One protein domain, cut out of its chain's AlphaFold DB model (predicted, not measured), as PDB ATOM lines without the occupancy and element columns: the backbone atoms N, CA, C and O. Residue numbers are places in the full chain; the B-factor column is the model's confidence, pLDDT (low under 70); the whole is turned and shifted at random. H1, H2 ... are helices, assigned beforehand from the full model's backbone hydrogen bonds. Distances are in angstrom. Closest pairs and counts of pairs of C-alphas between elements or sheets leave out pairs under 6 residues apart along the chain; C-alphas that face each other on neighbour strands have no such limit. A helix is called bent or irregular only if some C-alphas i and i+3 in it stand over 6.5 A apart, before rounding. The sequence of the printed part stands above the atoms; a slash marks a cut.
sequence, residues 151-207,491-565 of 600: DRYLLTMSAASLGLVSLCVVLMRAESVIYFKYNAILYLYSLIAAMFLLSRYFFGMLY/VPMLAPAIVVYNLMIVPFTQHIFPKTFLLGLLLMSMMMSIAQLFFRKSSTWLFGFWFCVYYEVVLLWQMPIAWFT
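AT A GLANCE: This is residues 151 to 207 and 491 to 565 of the 600 residues of a protein of Pseudoramibacter porci (UniProt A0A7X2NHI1). Look for a loose-sided bundle of three long helices, H1, H2 and H4, with H5 packed on the far side of H4 from H1, so that H1, H4 and H5 run side by side in a layer. H1 and H2 form a hairpin that opens like a V toward the end of H2, where residues 202 to 207 stick out, while H3 slants past the first part of H2 and short H6 follows H5 at the same end. The printed part has 132 residues with six named helices, H1 to H6 in order, and no named strand; the class is all helix. It is compact, with a radius of gyration of the C-alphas of 16.1 A and spans of 49 by 38 by 29 A.

HOW THE PARTS SIT: Start with H1, residues 151 to 178, which touches H2, residues 184 to 206, through its residues 166 to 177 alone. Their closest C-alphas, of Ser 176 and Tyr 187, are 5.3 A apart, and this helical hairpin has a shallow tilt of 25 degrees, opposite ways. H2 touches H3, residues 491 to 510, with residues 186 to 193 alone; the closest C-alphas, of Ala 193 and Val 491, are 6.4 A apart, at a steep tilt of 43 degrees. H4, residues 515 to 536, touches H1 at a shallow tilt of 25 degrees, opposite ways, with the C-alphas of Ser 158 and Phe 534 closest at 5.3 A. H2 and H4 are near each other, with 11 pairs of C-alphas within 10 A. H4 and H5, residues 539 to 555, form a helical hairpin at a steep tilt of 40 degrees; their closest C-alphas, of Ser 529 and Gly 544, are 4.4 A apart. H6, residues 558 to 563, only just touches H3, with 3 pairs of C-alphas within 8 A, the closest being Met 493 and Met 559 at 7.2 A. Every O i to N i+4 pair is within hydrogen-bond range in H2, H4 and H6, against 22 of 24 in H1, 12 of 16 in H3 and 9 of 13 in H5.

IN THESE COORDINATES: Find C-alpha 151 at (273.961, 231.283, 234.760); from there H1 runs 40.9 A to C-alpha 178. H2 spans 32.2 A and H4 31.1 A. H3 spans 24.9 A, with a kink of 29 degrees near residue 502, and is irregular: C-alphas 493 and 496 are 7.1 A apart. H5 spans 23.8 A, with a kink of 34 degrees near residue 549, and is only just irregular: C-alphas 539 and 542 are 6.8 A apart. H6 ends at C-alpha 563, (250.138, 234.729, 197.517).

THE WHOLE: The two C-alphas farthest apart, of Arg 152 and Thr 509, are 49.7 A apart. Residues 208 to 490 are not printed, and C-alphas 207 and 491 stand 23.3 A apart across this cut. The links printed whole are tight. Mean pLDDT of the printed part is 92.0, and no printed residue is under 70.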
ATOM      1  N   ASP A 151     273.831 230.771 236.121       84.00
ATOM      2  CA  ASP A 151     273.961 231.283 234.760       84.00
ATOM      3  C   ASP A 151     275.138 230.668 233.999       84.00
ATOM      4  O   ASP A 151     275.027 230.501 232.788       84.00
ATOM      5  N   ARG A 152     276.244 230.323 234.677       83.69
ATOM      6  CA  ARG A 152     277.378 229.616 234.050       83.69
ATOM      7  C   ARG A 152     276.970 228.225 233.574       83.69
ATOM      8  O   ARG A 152     277.223 227.903 232.422       83.69
ATOM      9  N   TYR A 153     276.294 227.455 234.427       87.12
ATOM     10  CA  TYR A 153     275.800 226.122 234.083       87.12
ATOM     11  C   TYR A 153     274.764 226.170 232.953       87.12
ATOM     12  O   TYR A 153     274.855 225.410 231.996       87.12
ATOM     13  N   LEU A 154     273.804 227.100 233.020       87.94
ATOM     14  CA  LEU A 154     272.826 227.263 231.942       87.94
ATOM     15  C   LEU A 154     273.486 227.651 230.621       87.94
ATOM     16  O   LEU A 154     273.080 227.141 229.580       87.94
ATOM     17  N   LEU A 155     274.490 228.527 230.654       88.88
ATOM     18  CA  LEU A 155     275.221 228.943 229.462       88.88
ATOM     19  C   LEU A 155     275.982 227.769 228.835       88.88
ATOM     20  O   LEU A 155     275.849 227.538 227.640       88.88
ATOM     21  N   THR A 156     276.738 227.005 229.628       90.81
ATOM     22  CA  THR A 156     277.502 225.856 229.116       90.81
ATOM     23  C   THR A 156     276.584 224.744 228.618       90.81
ATOM     24  O   THR A 156     276.796 224.230 227.523       90.81
ATOM     25  N   MET A 157     275.527 224.420 229.367       93.44
ATOM     26  CA  MET A 157     274.538 223.415 228.975       93.44
ATOM     27  C   MET A 157     273.826 223.809 227.677       93.44
ATOM     28  O   MET A 157     273.757 223.007 226.753       93.44
ATOM     29  N   SER A 158     273.331 225.047 227.576       93.56
ATOM     30  CA  SER A 158     272.642 225.512 226.365       93.56
ATOM     31  C   SER A 158     273.577 225.603 225.158       93.56
ATOM     32  O   SER A 158     273.171 225.210 224.068       93.56
ATOM     33  N   ALA A 159     274.836 226.021 225.335       94.12
ATOM     34  CA  ALA A 159     275.840 226.000 224.271       94.12
ATOM     35  C   ALA A 159     276.119 224.573 223.772       94.12
ATOM     36  O   ALA A 159     276.071 224.320 222.569       94.12
ATOM     37  N   ALA A 160     276.343 223.625 224.689       95.75
ATOM     38  CA  ALA A 160     276.557 222.220 224.346       95.75
ATOM     39  C   ALA A 160     275.336 221.621 223.634       95.75
ATOM     40  O   ALA A 160     275.480 220.933 222.626       95.75
ATOM     41  N   SER A 161     274.122 221.929 224.103       95.75
ATOM     42  CA  SER A 161     272.891 221.478 223.453       95.75
ATOM     43  C   SER A 161     272.678 222.105 222.072       95.75
ATOM     44  O   SER A 161     272.221 221.409 221.173       95.75
ATOM     45  N   LEU A 162     273.032 223.379 221.860       94.88
ATOM     46  CA  LEU A 162     273.001 223.999 220.527       94.88
ATOM     47  C   LEU A 162     273.989 223.327 219.571       94.88
ATOM     48  O   LEU A 162     273.628 223.048 218.427       94.88
ATOM     49  N   GLY A 163     275.201 223.023 220.044       95.31
ATOM     50  CA  GLY A 163     276.193 222.266 219.279       95.31
ATOM     51  C   GLY A 163     275.685 220.874 218.903       95.31
ATOM     52  O   GLY A 163     275.740 220.496 217.735       95.31
ATOM     53  N   LEU A 164     275.104 220.149 219.864       96.75
ATOM     54  CA  LEU A 164     274.523 218.824 219.638       96.75
ATOM     55  C   LEU A 164     273.361 218.863 218.639       96.75
ATOM     56  O   LEU A 164     273.342 218.077 217.698       96.75
ATOM     57  N   VAL A 165     272.412 219.792 218.797       96.12
ATOM     58  CA  VAL A 165     271.283 219.944 217.865       96.12
ATOM     59  C   VAL A 165     271.783 220.282 216.460       96.12
ATOM     60  O   VAL A 165     271.300 219.702 215.491       96.12
ATOM     61  N   SER A 166     272.783 221.159 216.343       95.19
ATOM     62  CA  SER A 166     273.398 221.500 215.055       95.19
ATOM     63  C   SER A 166     274.057 220.280 214.407       95.19
ATOM     64  O   SER A 166     273.833 220.019 213.227       95.19
ATOM     65  N   LEU A 167     274.797 219.483 215.184       95.44
ATOM     66  CA  LEU A 167     275.391 218.230 214.719       95.44
ATOM     67  C   LEU A 167     274.316 217.237 214.259       95.44
ATOM     68  O   LEU A 167     274.438 216.674 213.175       95.44
ATOM     69  N   CYS A 168     273.233 217.062 215.020       95.38
ATOM     70  CA  CYS A 168     272.113 216.209 214.622       95.38
ATOM     71  C   CYS A 168     271.467 216.679 213.312       95.38
ATOM     72  O   CYS A 168     271.140 215.847 212.470       95.38
ATOM     73  N   VAL A 169     271.311 217.993 213.106       93.75
ATOM     74  CA  VAL A 169     270.811 218.545 211.837       93.75
ATOM     75  C   VAL A 169     271.749 218.179 210.684       93.75
ATOM     76  O   VAL A 169     271.260 217.740 209.643       93.75
ATOM     77  N   VAL A 170     273.067 218.308 210.866       93.19
ATOM     78  CA  VAL A 170     274.072 217.950 209.849       93.19
ATOM     79  C   VAL A 170     274.067 216.449 209.553       93.19
ATOM     80  O   VAL A 170     273.984 216.065 208.388       93.19
ATOM     81  N   LEU A 171     274.078 215.593 210.579       92.25
ATOM     82  CA  LEU A 171     274.027 214.133 210.420       92.25
ATOM     83  C   LEU A 171     272.751 213.688 209.698       92.25
ATOM     84  O   LEU A 171     272.808 212.904 208.756       92.25
ATOM     85  N   MET A 172     271.606 214.267 210.058       90.50
ATOM     86  CA  MET A 172     270.336 214.024 209.376       90.50
ATOM     87  C   MET A 172     270.375 214.458 207.898       90.50
ATOM     88  O   MET A 172     269.704 213.869 207.049       90.50
ATOM     89  N   ARG A 173     271.159 215.488 207.550       91.25
ATOM     90  CA  ARG A 173     271.356 215.891 206.150       91.25
ATOM     91  C   ARG A 173     272.301 214.970 205.379       91.25
ATOM     92  O   ARG A 173     272.154 214.900 204.162       91.25
ATOM     93  N   ALA A 174     273.192 214.226 206.035       87.88
ATOM     94  CA  ALA A 174     274.038 213.241 205.359       87.88
ATOM     95  C   ALA A 174     273.192 212.153 204.670       87.88
ATOM     96  O   ALA A 174     273.433 211.831 203.509       87.88
ATOM     97  N   GLU A 175     272.120 211.684 205.319       84.56
ATOM     98  CA  GLU A 175     271.139 210.787 204.688       84.56
ATOM     99  C   GLU A 175     270.508 211.421 203.440       84.56
ATOM    100  O   GLU A 175     270.345 210.763 202.416       84.56
ATOM    101  N   SER A 176     270.204 212.722 203.484       86.06
ATOM    102  CA  SER A 176     269.616 213.437 202.339       86.06
ATOM    103  C   SER A 176     270.551 213.473 201.124       86.06
ATOM    104  O   SER A 176     270.072 213.467 199.994       86.06
ATOM    105  N   VAL A 177     271.871 213.485 201.342       86.75
ATOM    106  CA  VAL A 177     272.874 213.395 200.268       86.75
ATOM    107  C   VAL A 177     272.920 211.980 199.687       86.75
ATOM    108  O   VAL A 177     272.922 211.816 198.470       86.75
ATOM    109  N   ILE A 178     272.882 210.952 200.538       86.00
ATOM    110  CA  ILE A 178     272.909 209.542 200.116       86.00
ATOM    111  C   ILE A 178     271.663 209.191 199.287       86.00
ATOM    112  O   ILE A 178     271.762 208.557 198.234       86.00
ATOM    113  N   TYR A 179     270.488 209.638 199.731       84.94
ATOM    114  CA  TYR A 179     269.213 209.360 199.066       84.94
ATOM    115  C   TYR A 179     268.835 210.390 197.993       84.94
ATOM    116  O   TYR A 179     267.757 210.294 197.401       84.94
ATOM    117  N   PHE A 180     269.726 211.336 197.674       87.94
ATOM    118  CA  PHE A 180     269.450 212.438 196.751       87.94
ATOM    119  C   PHE A 180     268.917 211.964 195.393       87.94
ATOM    120  O   PHE A 180     267.963 212.534 194.867       87.94
ATOM    121  N   LYS A 181     269.469 210.862 194.862       86.62
ATOM    122  CA  LYS A 181     269.073 210.280 193.566       86.62
ATOM    123  C   LYS A 181     267.608 209.830 193.490       86.62
ATOM    124  O   LYS A 181     267.075 209.727 192.394       86.62
ATOM    125  N   TYR A 182     266.962 209.559 194.628       84.12
ATOM    126  CA  TYR A 182     265.585 209.056 194.667       84.12
ATOM    127  C   TYR A 182     264.543 210.177 194.640       84.12
ATOM    128  O   TYR A 182     263.443 209.981 194.132       84.12
ATOM    129  N   ASN A 183     264.869 211.353 195.186       84.19
ATOM    130  CA  ASN A 183     263.977 212.513 195.172       84.19
ATOM    131  C   ASN A 183     264.772 213.823 195.277       84.19
ATOM    132  O   ASN A 183     264.812 214.474 196.326       84.19
ATOM    133  N   ALA A 184     265.415 214.199 194.172       87.88
ATOM    134  CA  ALA A 184     266.344 215.325 194.130       87.88
ATOM    135  C   ALA A 184     265.713 216.637 194.625       87.88
ATOM    136  O   ALA A 184     266.343 217.369 195.381       87.88
ATOM    137  N   ILE A 185     264.454 216.916 194.267       87.19
ATOM    138  CA  ILE A 185     263.767 218.165 194.635       87.19
ATOM    139  C   ILE A 185     263.576 218.264 196.154       87.19
ATOM    140  O   ILE A 185     263.926 219.279 196.759       87.19
ATOM    141  N   LEU A 186     263.039 217.212 196.783       86.31
ATOM    142  CA  LEU A 186     262.770 217.211 198.219       86.31
ATOM    143  C   LEU A 186     264.066 217.290 199.029       86.31
ATOM    144  O   LEU A 186     264.171 218.092 199.961       86.31
ATOM    145  N   TYR A 187     265.060 216.475 198.670       90.25
ATOM    146  CA  TYR A 187     266.327 216.452 199.389       90.25
ATOM    147  C   TYR A 187     267.107 217.751 199.188       90.25
ATOM    148  O   TYR A 187     267.622 218.275 200.177       90.25
ATOM    149  N   LEU A 188     267.094 218.342 197.986       91.25
ATOM    150  CA  LEU A 188     267.671 219.664 197.725       91.25
ATOM    151  C   LEU A 188     267.014 220.750 198.582       91.25
ATOM    152  O   LEU A 188     267.723 221.495 199.255       91.25
ATOM    153  N   TYR A 189     265.677 220.808 198.627       92.00
ATOM    154  CA  TYR A 189     264.964 221.741 199.507       92.00
ATOM    155  C   TYR A 189     265.399 221.561 200.963       92.00
ATOM    156  O   TYR A 189     265.672 222.533 201.665       92.00
ATOM    157  N   SER A 190     265.495 220.312 201.414       91.06
ATOM    158  CA  SER A 190     265.850 219.994 202.793       91.06
ATOM    159  C   SER A 190     267.289 220.398 203.148       91.06
ATOM    160  O   SER A 190     267.528 220.905 204.246       91.06
ATOM    161  N   LEU A 191     268.234 220.238 202.210       92.75
ATOM    162  CA  LEU A 191     269.620 220.686 202.342       92.75
ATOM    163  C   LEU A 191     269.686 222.214 202.384       92.75
ATOM    164  O   LEU A 191     270.297 222.770 203.291       92.75
ATOM    165  N   ILE A 192     269.000 222.890 201.461       94.12
ATOM    166  CA  ILE A 192     268.934 224.356 201.399       94.12
ATOM    167  C   ILE A 192     268.324 224.931 202.681       94.12
ATOM    168  O   ILE A 192     268.881 225.863 203.258       94.12
ATOM    169  N   ALA A 193     267.217 224.367 203.168       93.19
ATOM    170  CA  ALA A 193     266.567 224.814 204.395       93.19
ATOM    171  C   ALA A 193     267.470 224.629 205.628       93.19
ATOM    172  O   ALA A 193     267.550 225.527 206.467       93.19
ATOM    173  N   ALA A 194     268.184 223.502 205.725       93.25
ATOM    174  CA  ALA A 194     269.128 223.253 206.812       93.25
ATOM    175  C   ALA A 194     270.342 224.194 206.750       93.25
ATOM    176  O   ALA A 194     270.694 224.792 207.766       93.25
ATOM    177  N   MET A 195     270.938 224.382 205.568       92.56
ATOM    178  CA  MET A 195     272.039 225.331 205.360       92.56
ATOM    179  C   MET A 195     271.613 226.758 205.705       92.56
ATOM    180  O   MET A 195     272.318 227.451 206.434       92.56
ATOM    181  N   PHE A 196     270.430 227.180 205.257       94.38
ATOM    182  CA  PHE A 196     269.875 228.488 205.587       94.38
ATOM    183  C   PHE A 196     269.714 228.668 207.091       94.38
ATOM    184  O   PHE A 196     270.193 229.647 207.657       94.38
ATOM    185  N   LEU A 197     269.092 227.700 207.757       94.19
ATOM    186  CA  LEU A 197     268.892 227.756 209.192       94.19
ATOM    187  C   LEU A 197     270.229 227.843 209.941       94.19
ATOM    188  O   LEU A 197     270.405 228.754 210.743       94.19
ATOM    189  N   LEU A 198     271.183 226.953 209.659       95.00
ATOM    190  CA  LEU A 198     272.486 226.949 210.333       95.00
ATOM    191  C   LEU A 198     273.291 228.221 210.036       95.00
ATOM    192  O   LEU A 198     273.885 228.789 210.951       95.00
ATOM    193  N   SER A 199     273.250 228.724 208.799       95.31
ATOM    194  CA  SER A 199     273.938 229.964 208.423       95.31
ATOM    195  C   SER A 199     273.409 231.181 209.190       95.31
ATOM    196  O   SER A 199     274.203 232.005 209.639       95.31
ATOM    197  N   ARG A 200     272.094 231.271 209.447       95.19
ATOM    198  CA  ARG A 200     271.510 232.351 210.262       95.19
ATOM    199  C   ARG A 200     272.031 232.333 211.696       95.19
ATOM    200  O   ARG A 200     272.312 233.389 212.252       95.19
ATOM    201  N   TYR A 201     272.185 231.154 212.291       95.56
ATOM    202  CA  TYR A 201     272.739 231.033 213.641       95.56
ATOM    203  C   TYR A 201     274.238 231.329 213.660       95.56
ATOM    204  O   TYR A 201     274.706 232.040 214.547       95.56
ATOM    205  N   PHE A 202     274.972 230.848 212.658       95.75
ATOM    206  CA  PHE A 202     276.402 231.091 212.525       95.75
ATOM    207  C   PHE A 202     276.717 232.582 212.344       95.75
ATOM    208  O   PHE A 202     277.422 233.160 213.167       95.75
ATOM    209  N   PHE A 203     276.134 233.247 211.343       96.00
ATOM    210  CA  PHE A 203     276.366 234.678 211.115       96.00
ATOM    211  C   PHE A 203     275.782 235.550 212.233       96.00
ATOM    212  O   PHE A 203     276.396 236.539 212.625       96.00
ATOM    213  N   GLY A 204     274.649 235.155 212.826       94.81
ATOM    214  CA  GLY A 204     274.104 235.825 214.009       94.81
ATOM    215  C   GLY A 204     275.029 235.752 215.231       94.81
ATOM    216  O   GLY A 204     275.047 236.681 216.034       94.81
ATOM    217  N   MET A 205     275.829 234.688 215.364       93.25
ATOM    218  CA  MET A 205     276.854 234.559 216.407       93.25
ATOM    219  C   MET A 205     278.083 235.439 216.137       93.25
ATOM    220  O   MET A 205     278.702 235.920 217.083       93.25
ATOM    221  N   LEU A 206     278.436 235.653 214.866       95.50
ATOM    222  CA  LEU A 206     279.565 236.506 214.473       95.50
ATOM    223  C   LEU A 206     279.253 238.005 214.577       95.50
ATOM    224  O   LEU A 206     280.171 238.813 214.725       95.50
ATOM    225  N   TYR A 207     277.973 238.375 214.523       96.44
ATOM    226  CA  TYR A 207     277.521 239.755 214.660       96.44
ATOM    227  C   TYR A 207     277.948 240.386 215.996       96.44
ATOM    228  O   TYR A 207     277.778 239.809 217.076       96.44
ATOM    229  N   VAL A 491     262.480 229.418 200.430       93.94
ATOM    230  CA  VAL A 491     262.184 228.353 201.405       93.94
ATOM    231  C   VAL A 491     260.787 228.517 202.025       93.94
ATOM    232  O   VAL A 491     259.990 227.581 201.929       93.94
ATOM    233  N   PRO A 492     260.400 229.684 202.582       92.81
ATOM    234  CA  PRO A 492     259.051 229.869 203.119       92.81
ATOM    235  C   PRO A 492     257.939 229.803 202.065       92.81
ATOM    236  O   PRO A 492     256.795 229.519 202.422       92.81
ATOM    237  N   MET A 493     258.243 230.079 200.790       92.44
ATOM    238  CA  MET A 493     257.279 229.937 199.694       92.44
ATOM    239  C   MET A 493     257.011 228.467 199.355       92.44
ATOM    240  O   MET A 493     255.870 228.092 199.119       92.44
ATOM    241  N   LEU A 494     258.027 227.608 199.382       93.69
ATOM    242  CA  LEU A 494     257.841 226.180 199.106       93.69
ATOM    243  C   LEU A 494     257.340 225.396 200.329       93.69
ATOM    244  O   LEU A 494     256.711 224.349 200.171       93.69
ATOM    245  N   ALA A 495     257.554 225.913 201.542       93.69
ATOM    246  CA  ALA A 495     257.231 225.230 202.795       93.69
ATOM    247  C   ALA A 495     255.804 224.635 202.881       93.69
ATOM    248  O   ALA A 495     255.705 223.467 203.262       93.69
ATOM    249  N   PRO A 496     254.705 225.325 202.491       94.88
ATOM    250  CA  PRO A 496     253.365 224.727 202.533       94.88
ATOM    251  C   PRO A 496     253.244 223.459 201.676       94.88
ATOM    252  O   PRO A 496     252.664 222.471 202.120       94.88
ATOM    253  N   ALA A 497     253.831 223.455 200.476       93.94
ATOM    254  CA  ALA A 497     253.811 222.293 199.589       93.94
ATOM    255  C   ALA A 497     254.636 221.132 200.164       93.94
ATOM    256  O   ALA A 497     254.197 219.984 200.129       93.94
ATOM    257  N   ILE A 498     255.795 221.431 200.759       93.44
ATOM    258  CA  ILE A 498     256.653 220.427 201.404       93.44
ATOM    259  C   ILE A 498     255.956 219.788 202.612       93.44
ATOM    260  O   ILE A 498     256.058 218.573 202.798       93.44
ATOM    261  N   VAL A 499     255.217 220.569 203.405       93.94
ATOM    262  CA  VAL A 499     254.428 220.056 204.536       93.94
ATOM    263  C   VAL A 499     253.312 219.134 204.055       93.94
ATOM    264  O   VAL A 499     253.196 218.024 204.568       93.94
ATOM    265  N   VAL A 500     252.528 219.538 203.045       94.56
ATOM    266  CA  VAL A 500     251.488 218.676 202.447       94.56
ATOM    267  C   VAL A 500     252.100 217.382 201.912       94.56
ATOM    268  O   VAL A 500     251.586 216.296 202.174       94.56
ATOM    269  N   TYR A 501     253.223 217.478 201.203       92.81
ATOM    270  CA  TYR A 501     253.895 216.314 200.641       92.81
ATOM    271  C   TYR A 501     254.317 215.310 201.725       92.81
ATOM    272  O   TYR A 501     253.981 214.131 201.636       92.81
ATOM    273  N   ASN A 502     254.999 215.771 202.779       91.94
ATOM    274  CA  ASN A 502     255.523 214.882 203.821       91.94
ATOM    275  C   ASN A 502     254.453 214.385 204.798       91.94
ATOM    276  O   ASN A 502     254.535 213.246 205.239       91.94
ATOM    277  N   LEU A 503     253.476 215.215 205.171       92.44
ATOM    278  CA  LEU A 503     252.480 214.844 206.182       92.44
ATOM    279  C   LEU A 503     251.218 214.206 205.601       92.44
ATOM    280  O   LEU A 503     250.500 213.542 206.342       92.44
ATOM    281  N   MET A 504     250.936 214.398 204.310       92.50
ATOM    282  CA  MET A 504     249.751 213.834 203.660       92.50
ATOM    283  C   MET A 504     250.145 212.867 202.545       92.50
ATOM    284  O   MET A 504     249.878 211.674 202.652       92.50
ATOM    285  N   ILE A 505     250.820 213.340 201.494       92.25
ATOM    286  CA  ILE A 505     251.032 212.534 200.279       92.25
ATOM    287  C   ILE A 505     251.845 211.268 200.578       92.25
ATOM    288  O   ILE A 505     251.411 210.175 200.220       92.25
ATOM    289  N   VAL A 506     252.990 211.383 201.254       90.94
ATOM    290  CA  VAL A 506     253.852 210.224 201.560       90.94
ATOM    291  C   VAL A 506     253.138 209.190 202.448       90.94
ATOM    292  O   VAL A 506     253.108 208.023 202.056       90.94
ATOM    293  N   PRO A 507     252.493 209.557 203.574       93.50
ATOM    294  CA  PRO A 507     251.756 208.591 204.388       93.50
ATOM    295  C   PRO A 507     250.589 207.915 203.661       93.50
ATOM    296  O   PRO A 507     250.385 206.719 203.848       93.50
ATOM    297  N   PHE A 508     249.842 208.643 202.823       93.94
ATOM    298  CA  PHE A 508     248.697 208.066 202.107       93.94
ATOM    299  C   PHE A 508     249.102 207.191 200.919       93.94
ATOM    300  O   PHE A 508     248.426 206.206 200.647       93.94
ATOM    301  N   THR A 509     250.181 207.535 200.210       92.38
ATOM    302  CA  THR A 509     250.593 206.817 198.988       92.38
ATOM    303  C   THR A 509     251.612 205.715 199.243       92.38
ATOM    304  O   THR A 509     251.593 204.706 198.549       92.38
ATOM    305  N   GLN A 510     252.514 205.903 200.208       90.06
ATOM    306  CA  GLN A 510     253.606 204.969 200.503       90.06
ATOM    307  C   GLN A 510     253.395 204.212 201.819       90.06
ATOM    308  O   GLN A 510     254.174 203.318 202.130       90.06
ATOM    309  N   HIS A 511     252.388 204.579 202.624       91.50
ATOM    310  CA  HIS A 511     252.145 204.010 203.959       91.50
ATOM    311  C   HIS A 511     253.338 204.137 204.926       91.50
ATOM    312  O   HIS A 511     253.465 203.385 205.892       91.50
ATOM    313  N   ILE A 512     254.206 205.130 204.698       90.19
ATOM    314  CA  ILE A 512     255.370 205.421 205.539       90.19
ATOM    315  C   ILE A 512     255.045 206.595 206.463       90.19
ATOM    316  O   ILE A 512     254.697 207.687 206.014       90.19
ATOM    317  N   PHE A 513     255.214 206.394 207.771       91.56
ATOM    318  CA  PHE A 513     255.077 207.474 208.748       91.56
ATOM    319  C   PHE A 513     256.253 208.471 208.628       91.56
ATOM    320  O   PHE A 513     257.409 208.031 208.605       91.56
ATOM    321  N   PRO A 514     256.022 209.800 208.603       91.31
ATOM    322  CA  PRO A 514     257.026 210.793 208.214       91.31
ATOM    323  C   PRO A 514     257.974 211.166 209.371       91.31
ATOM    324  O   PRO A 514     258.090 212.325 209.773       91.31
ATOM    325  N   LYS A 515     258.673 210.165 209.920       90.81
ATOM    326  CA  LYS A 515     259.554 210.285 211.099       90.81
ATOM    327  C   LYS A 515     260.655 211.322 210.901       90.81
ATOM    328  O   LYS A 515     260.873 212.155 211.773       90.81
ATOM    329  N   THR A 516     261.330 211.283 209.756       88.56
ATOM    330  CA  THR A 516     262.454 212.177 209.438       88.56
ATOM    331  C   THR A 516     262.000 213.631 209.365       88.56
ATOM    332  O   THR A 516     262.635 214.510 209.942       88.56
ATOM    333  N   PHE A 517     260.859 213.896 208.729       89.88
ATOM    334  CA  PHE A 517     260.285 215.236 208.657       89.88
ATOM    335  C   PHE A 517     259.925 215.780 210.049       89.88
ATOM    336  O   PHE A 517     260.332 216.889 210.400       89.88
ATOM    337  N   LEU A 518     259.240 214.979 210.875       93.00
ATOM    338  CA  LEU A 518     258.880 215.353 212.248       93.00
ATOM    339  C   LEU A 518     260.108 215.559 213.144       93.00
ATOM    340  O   LEU A 518     260.142 216.509 213.924       93.00
ATOM    341  N   LEU A 519     261.140 214.722 213.002       93.31
ATOM    342  CA  LEU A 519     262.414 214.897 213.698       93.31
ATOM    343  C   LEU A 519     263.102 216.203 213.277       93.31
ATOM    344  O   LEU A 519     263.593 216.936 214.128       93.31
ATOM    345  N   GLY A 520     263.081 216.540 211.986       92.19
ATOM    346  CA  GLY A 520     263.580 217.822 211.491       92.19
ATOM    347  C   GLY A 520     262.856 219.013 212.124       92.19
ATOM    348  O   GLY A 520     263.511 219.916 212.644       92.19
ATOM    349  N   LEU A 521     261.519 218.995 212.151       92.12
ATOM    350  CA  LEU A 521     260.713 220.021 212.830       92.12
ATOM    351  C   LEU A 521     261.056 220.121 214.323       92.12
ATOM    352  O   LEU A 521     261.205 221.228 214.846       92.12
ATOM    353  N   LEU A 522     261.225 218.982 215.002       94.75
ATOM    354  CA  LEU A 522     261.631 218.931 216.404       94.75
ATOM    355  C   LEU A 522     263.004 219.579 216.609       94.75
ATOM    356  O   LEU A 522     263.129 220.446 217.469       94.75
ATOM    357  N   LEU A 523     264.009 219.229 215.801       94.56
ATOM    358  CA  LEU A 523     265.358 219.794 215.899       94.56
ATOM    359  C   LEU A 523     265.362 221.310 215.660       94.56
ATOM    360  O   LEU A 523     265.981 222.046 216.427       94.56
ATOM    361  N   MET A 524     264.623 221.804 214.661       91.88
ATOM    362  CA  MET A 524     264.482 223.247 214.423       91.88
ATOM    363  C   MET A 524     263.823 223.960 215.610       91.88
ATOM    364  O   MET A 524     264.279 225.022 216.040       91.88
ATOM    365  N   SER A 525     262.783 223.344 216.176       94.19
ATOM    366  CA  SER A 525     262.071 223.858 217.349       94.19
ATOM    367  C   SER A 525     262.967 223.886 218.587       94.19
ATOM    368  O   SER A 525     262.998 224.880 219.314       94.19
ATOM    369  N   MET A 526     263.740 222.819 218.811       95.25
ATOM    370  CA  MET A 526     264.724 222.735 219.888       95.25
ATOM    371  C   MET A 526     265.815 223.785 219.713       95.25
ATOM    372  O   MET A 526     266.151 224.453 220.683       95.25
ATOM    373  N   MET A 527     266.316 224.006 218.497       94.56
ATOM    374  CA  MET A 527     267.347 225.012 218.257       94.56
ATOM    375  C   MET A 527     266.874 226.422 218.634       94.56
ATOM    376  O   MET A 527     267.559 227.121 219.379       94.56
ATOM    377  N   MET A 528     265.662 226.806 218.219       94.38
ATOM    378  CA  MET A 528     265.053 228.086 218.602       94.38
ATOM    379  C   MET A 528     264.829 228.193 220.118       94.38
ATOM    380  O   MET A 528     265.150 229.211 220.734       94.38
ATOM    381  N   SER A 529     264.296 227.133 220.722       95.38
ATOM    382  CA  SER A 529     264.002 227.054 222.154       95.38
ATOM    383  C   SER A 529     265.276 227.169 223.006       95.38
ATOM    384  O   SER A 529     265.352 227.966 223.940       95.38
ATOM    385  N   ILE A 530     266.332 226.434 222.654       95.62
ATOM    386  CA  ILE A 530     267.603 226.429 223.386       95.62
ATOM    387  C   ILE A 530     268.368 227.733 223.155       95.62
ATOM    388  O   ILE A 530     268.991 228.235 224.087       95.62
ATOM    389  N   ALA A 531     268.276 228.349 221.975       94.44
ATOM    390  CA  ALA A 531     268.862 229.667 221.756       94.44
ATOM    391  C   ALA A 531     268.199 230.746 222.622       94.44
ATOM    392  O   ALA A 531     268.892 231.585 223.199       94.44
ATOM    393  N   GLN A 532     266.877 230.685 222.811       94.00
ATOM    394  CA  GLN A 532     266.194 231.551 223.775       94.00
ATOM    395  C   GLN A 532     266.731 231.324 225.194       94.00
ATOM    396  O   GLN A 532     266.993 232.287 225.917       94.00
ATOM    397  N   LEU A 533     266.936 230.062 225.588       93.44
ATOM    398  CA  LEU A 533     267.520 229.720 226.885       93.44
ATOM    399  C   LEU A 533     268.953 230.258 227.030       93.44
ATOM    400  O   LEU A 533     269.271 230.830 228.072       93.44
ATOM    401  N   PHE A 534     269.784 230.129 225.993       92.94
ATOM    402  CA  PHE A 534     271.170 230.604 225.958       92.94
ATOM    403  C   PHE A 534     271.256 232.112 226.214       92.94
ATOM    404  O   PHE A 534     272.031 232.568 227.057       92.94
ATOM    405  N   PHE A 535     270.411 232.893 225.538       90.50
ATOM    406  CA  PHE A 535     270.452 234.347 225.626       90.50
ATOM    407  C   PHE A 535     269.685 234.928 226.824       90.50
ATOM    408  O   PHE A 535     270.213 235.789 227.528       90.50
ATOM    409  N   ARG A 536     268.437 234.496 227.063       89.62
ATOM    410  CA  ARG A 536     267.561 235.086 228.096       89.62
ATOM    411  C   ARG A 536     267.636 234.379 229.440       89.62
ATOM    412  O   ARG A 536     267.313 234.992 230.453       89.62
ATOM    413  N   LYS A 537     268.020 233.097 229.472       89.38
ATOM    414  CA  LYS A 537     268.048 232.258 230.690       89.38
ATOM    415  C   LYS A 537     266.712 232.245 231.454       89.38
ATOM    416  O   LYS A 537     266.669 231.986 232.659       89.38
ATOM    417  N   SER A 538     265.620 232.527 230.743       88.00
ATOM    418  CA  SER A 538     264.259 232.617 231.274       88.00
ATOM    419  C   SER A 538     263.507 231.312 231.050       88.00
ATOM    420  O   SER A 538     263.805 230.564 230.122       88.00
ATOM    421  N   SER A 539     262.491 231.058 231.876       85.44
ATOM    422  CA  SER A 539     261.540 229.952 231.713       85.44
ATOM    423  C   SER A 539     260.652 230.084 230.469       85.44
ATOM    424  O   SER A 539     260.019 229.106 230.073       85.44
ATOM    425  N   THR A 540     260.630 231.251 229.815       90.94
ATOM    426  CA  THR A 540     259.897 231.478 228.558       90.94
ATOM    427  C   THR A 540     260.417 230.627 227.399       90.94
ATOM    428  O   THR A 540     259.675 230.419 226.445       90.94
ATOM    429  N   TRP A 541     261.631 230.074 227.489       93.19
ATOM    430  CA  TRP A 541     262.276 229.306 226.416       93.19
ATOM    431  C   TRP A 541     261.405 228.179 225.838       93.19
ATOM    432  O   TRP A 541     261.325 228.051 224.622       93.19
ATOM    433  N   LEU A 542     260.640 227.468 226.679       93.38
ATOM    434  CA  LEU A 542     259.709 226.405 226.263       93.38
ATOM    435  C   LEU A 542     258.658 226.871 225.241       93.38
ATOM    436  O   LEU A 542     258.173 226.076 224.438       93.38
ATOM    437  N   PHE A 543     258.309 228.160 225.237       94.38
ATOM    438  CA  PHE A 543     257.382 228.724 224.258       94.38
ATOM    439  C   PHE A 543     257.991 228.851 222.855       94.38
ATOM    440  O   PHE A 543     257.241 229.042 221.902       94.38
ATOM    441  N   GLY A 544     259.311 228.689 222.697       93.31
ATOM    442  CA  GLY A 544     259.956 228.551 221.390       93.31
ATOM    443  C   GLY A 544     259.510 227.283 220.669       93.31
ATOM    444  O   GLY A 544     259.115 227.348 219.508       93.31
ATOM    445  N   PHE A 545     259.459 226.154 221.385       93.38
ATOM    446  CA  PHE A 545     258.917 224.904 220.844       93.38
ATOM    447  C   PHE A 545     257.444 225.061 220.440       93.38
ATOM    448  O   PHE A 545     257.067 224.756 219.308       93.38
ATOM    449  N   TRP A 546     256.623 225.624 221.332       92.88
ATOM    450  CA  TRP A 546     255.208 225.877 221.046       92.88
ATOM    451  C   TRP A 546     254.994 226.837 219.874       92.88
ATOM    452  O   TRP A 546     254.063 226.637 219.097       92.88
ATOM    453  N   PHE A 547     255.858 227.844 219.711       94.62
ATOM    454  CA  PHE A 547     255.804 228.741 218.562       94.62
ATOM    455  C   PHE A 547     256.015 227.992 217.250       94.62
ATOM    456  O   PHE A 547     255.258 228.219 216.313       94.62
ATOM    457  N   CYS A 548     257.009 227.106 217.170       93.75
ATOM    458  CA  CYS A 548     257.266 226.338 215.955       93.75
ATOM    459  C   CYS A 548     256.084 225.427 215.605       93.75
ATOM    460  O   CYS A 548     255.624 225.447 214.468       93.75
ATOM    461  N   VAL A 549     255.505 224.728 216.587       92.94
ATOM    462  CA  VAL A 549     254.283 223.933 216.372       92.94
ATOM    463  C   VAL A 549     253.124 224.817 215.892       92.94
ATOM    464  O   VAL A 549     252.468 224.504 214.898       92.94
ATOM    465  N   TYR A 550     252.890 225.958 216.547       94.12
ATOM    466  CA  TYR A 550     251.856 226.911 216.139       94.12
ATOM    467  C   TYR A 550     252.114 227.479 214.734       94.12
ATOM    468  O   TYR A 550     251.178 227.723 213.968       94.12
ATOM    469  N   TYR A 551     253.381 227.688 214.375       94.31
ATOM    470  CA  TYR A 551     253.772 228.163 213.060       94.31
ATOM    471  C   TYR A 551     253.401 227.146 211.981       94.31
ATOM    472  O   TYR A 551     252.715 227.527 211.037       94.31
ATOM    473  N   GLU A 552     253.770 225.876 212.148       93.00
ATOM    474  CA  GLU A 552     253.472 224.811 211.179       93.00
ATOM    475  C   GLU A 552     251.965 224.556 211.030       93.00
ATOM    476  O   GLU A 552     251.447 224.426 209.921       93.00
ATOM    477  N   VAL A 553     251.225 224.538 212.144       92.81
ATOM    478  CA  VAL A 553     249.793 224.192 212.141       92.81
ATOM    479  C   VAL A 553     248.903 225.366 211.731       92.81
ATOM    480  O   VAL A 553     247.854 225.154 211.130       92.81
ATOM    481  N   VAL A 554     249.285 226.608 212.045       94.38
ATOM    482  CA  VAL A 554     248.404 227.777 211.871       94.38
ATOM    483  C   VAL A 554     249.008 228.817 210.943       94.38
ATOM    484  O   VAL A 554     248.380 229.217 209.960       94.38
ATOM    485  N   LEU A 555     250.211 229.307 211.249       94.19
ATOM    486  CA  LEU A 555     250.750 230.453 210.522       94.19
ATOM    487  C   LEU A 555     251.143 230.077 209.098       94.19
ATOM    488  O   LEU A 555     250.893 230.871 208.195       94.19
ATOM    489  N   LEU A 556     251.729 228.907 208.858       94.25
ATOM    490  CA  LEU A 556     252.217 228.483 207.547       94.25
ATOM    491  C   LEU A 556     251.126 228.572 206.471       94.25
ATOM    492  O   LEU A 556     251.361 229.141 205.406       94.25
ATOM    493  N   TRP A 557     249.903 228.161 206.799       94.00
ATOM    494  CA  TRP A 557     248.738 228.173 205.903       94.00
ATOM    495  C   TRP A 557     248.213 229.571 205.561       94.00
ATOM    496  O   TRP A 557     247.414 229.742 204.643       94.00
ATOM    497  N   GLN A 558     248.710 230.610 206.235       93.06
ATOM    498  CA  GLN A 558     248.499 231.988 205.802       93.06
ATOM    499  C   GLN A 558     249.341 232.359 204.571       93.06
ATOM    500  O   GLN A 558     248.995 233.331 203.901       93.06
ATOM    501  N   MET A 559     250.428 231.631 204.262       91.56
ATOM    502  CA  MET A 559     251.284 231.929 203.102       91.56
ATOM    503  C   MET A 559     250.550 231.737 201.768       91.56
ATOM    504  O   MET A 559     250.514 232.709 201.016       91.56
ATOM    505  N   PRO A 560     249.882 230.593 201.490       92.75
ATOM    506  CA  PRO A 560     249.104 230.447 200.258       92.75
ATOM    507  C   PRO A 560     248.044 231.537 200.104       92.75
ATOM    508  O   PRO A 560     247.911 232.149 199.050       92.75
ATOM    509  N   ILE A 561     247.346 231.872 201.194       90.50
ATOM    510  CA  ILE A 561     246.369 232.967 201.195       90.50
ATOM    511  C   ILE A 561     247.047 234.300 200.849       90.50
ATOM    512  O   ILE A 561     246.480 235.098 200.104       90.50
ATOM    513  N   ALA A 562     248.245 234.574 201.371       87.81
ATOM    514  CA  ALA A 562     248.984 235.796 201.073       87.81
ATOM    515  C   ALA A 562     249.403 235.887 199.592       87.81
ATOM    516  O   ALA A 562     249.279 236.973 199.024       87.81
ATOM    517  N   TRP A 563     249.797 234.775 198.953       86.94
ATOM    518  CA  TRP A 563     250.138 234.729 197.517       86.94
ATOM    519  C   TRP A 563     248.986 235.177 196.619       86.94
ATOM    520  O   TRP A 563     249.215 235.826 195.607       86.94
ATOM    521  N   PHE A 564     247.745 234.899 197.022       85.50
ATOM    522  CA  PHE A 564     246.540 235.282 196.280       85.50
ATOM    523  C   PHE A 564     245.775 236.443 196.927       85.50
ATOM    524  O   PHE A 564     244.597 236.641 196.648       85.50
ATOM    525  N   THR A 565     246.367 237.190 197.865       82.12
ATOM    526  CA  THR A 565     245.689 238.352 198.472       82.12
ATOM    527  C   THR A 565     246.611 239.535 198.753       82.12
ATOM    528  O   THR A 565     246.214 240.448 199.482       82.12
TER     529      THR A 565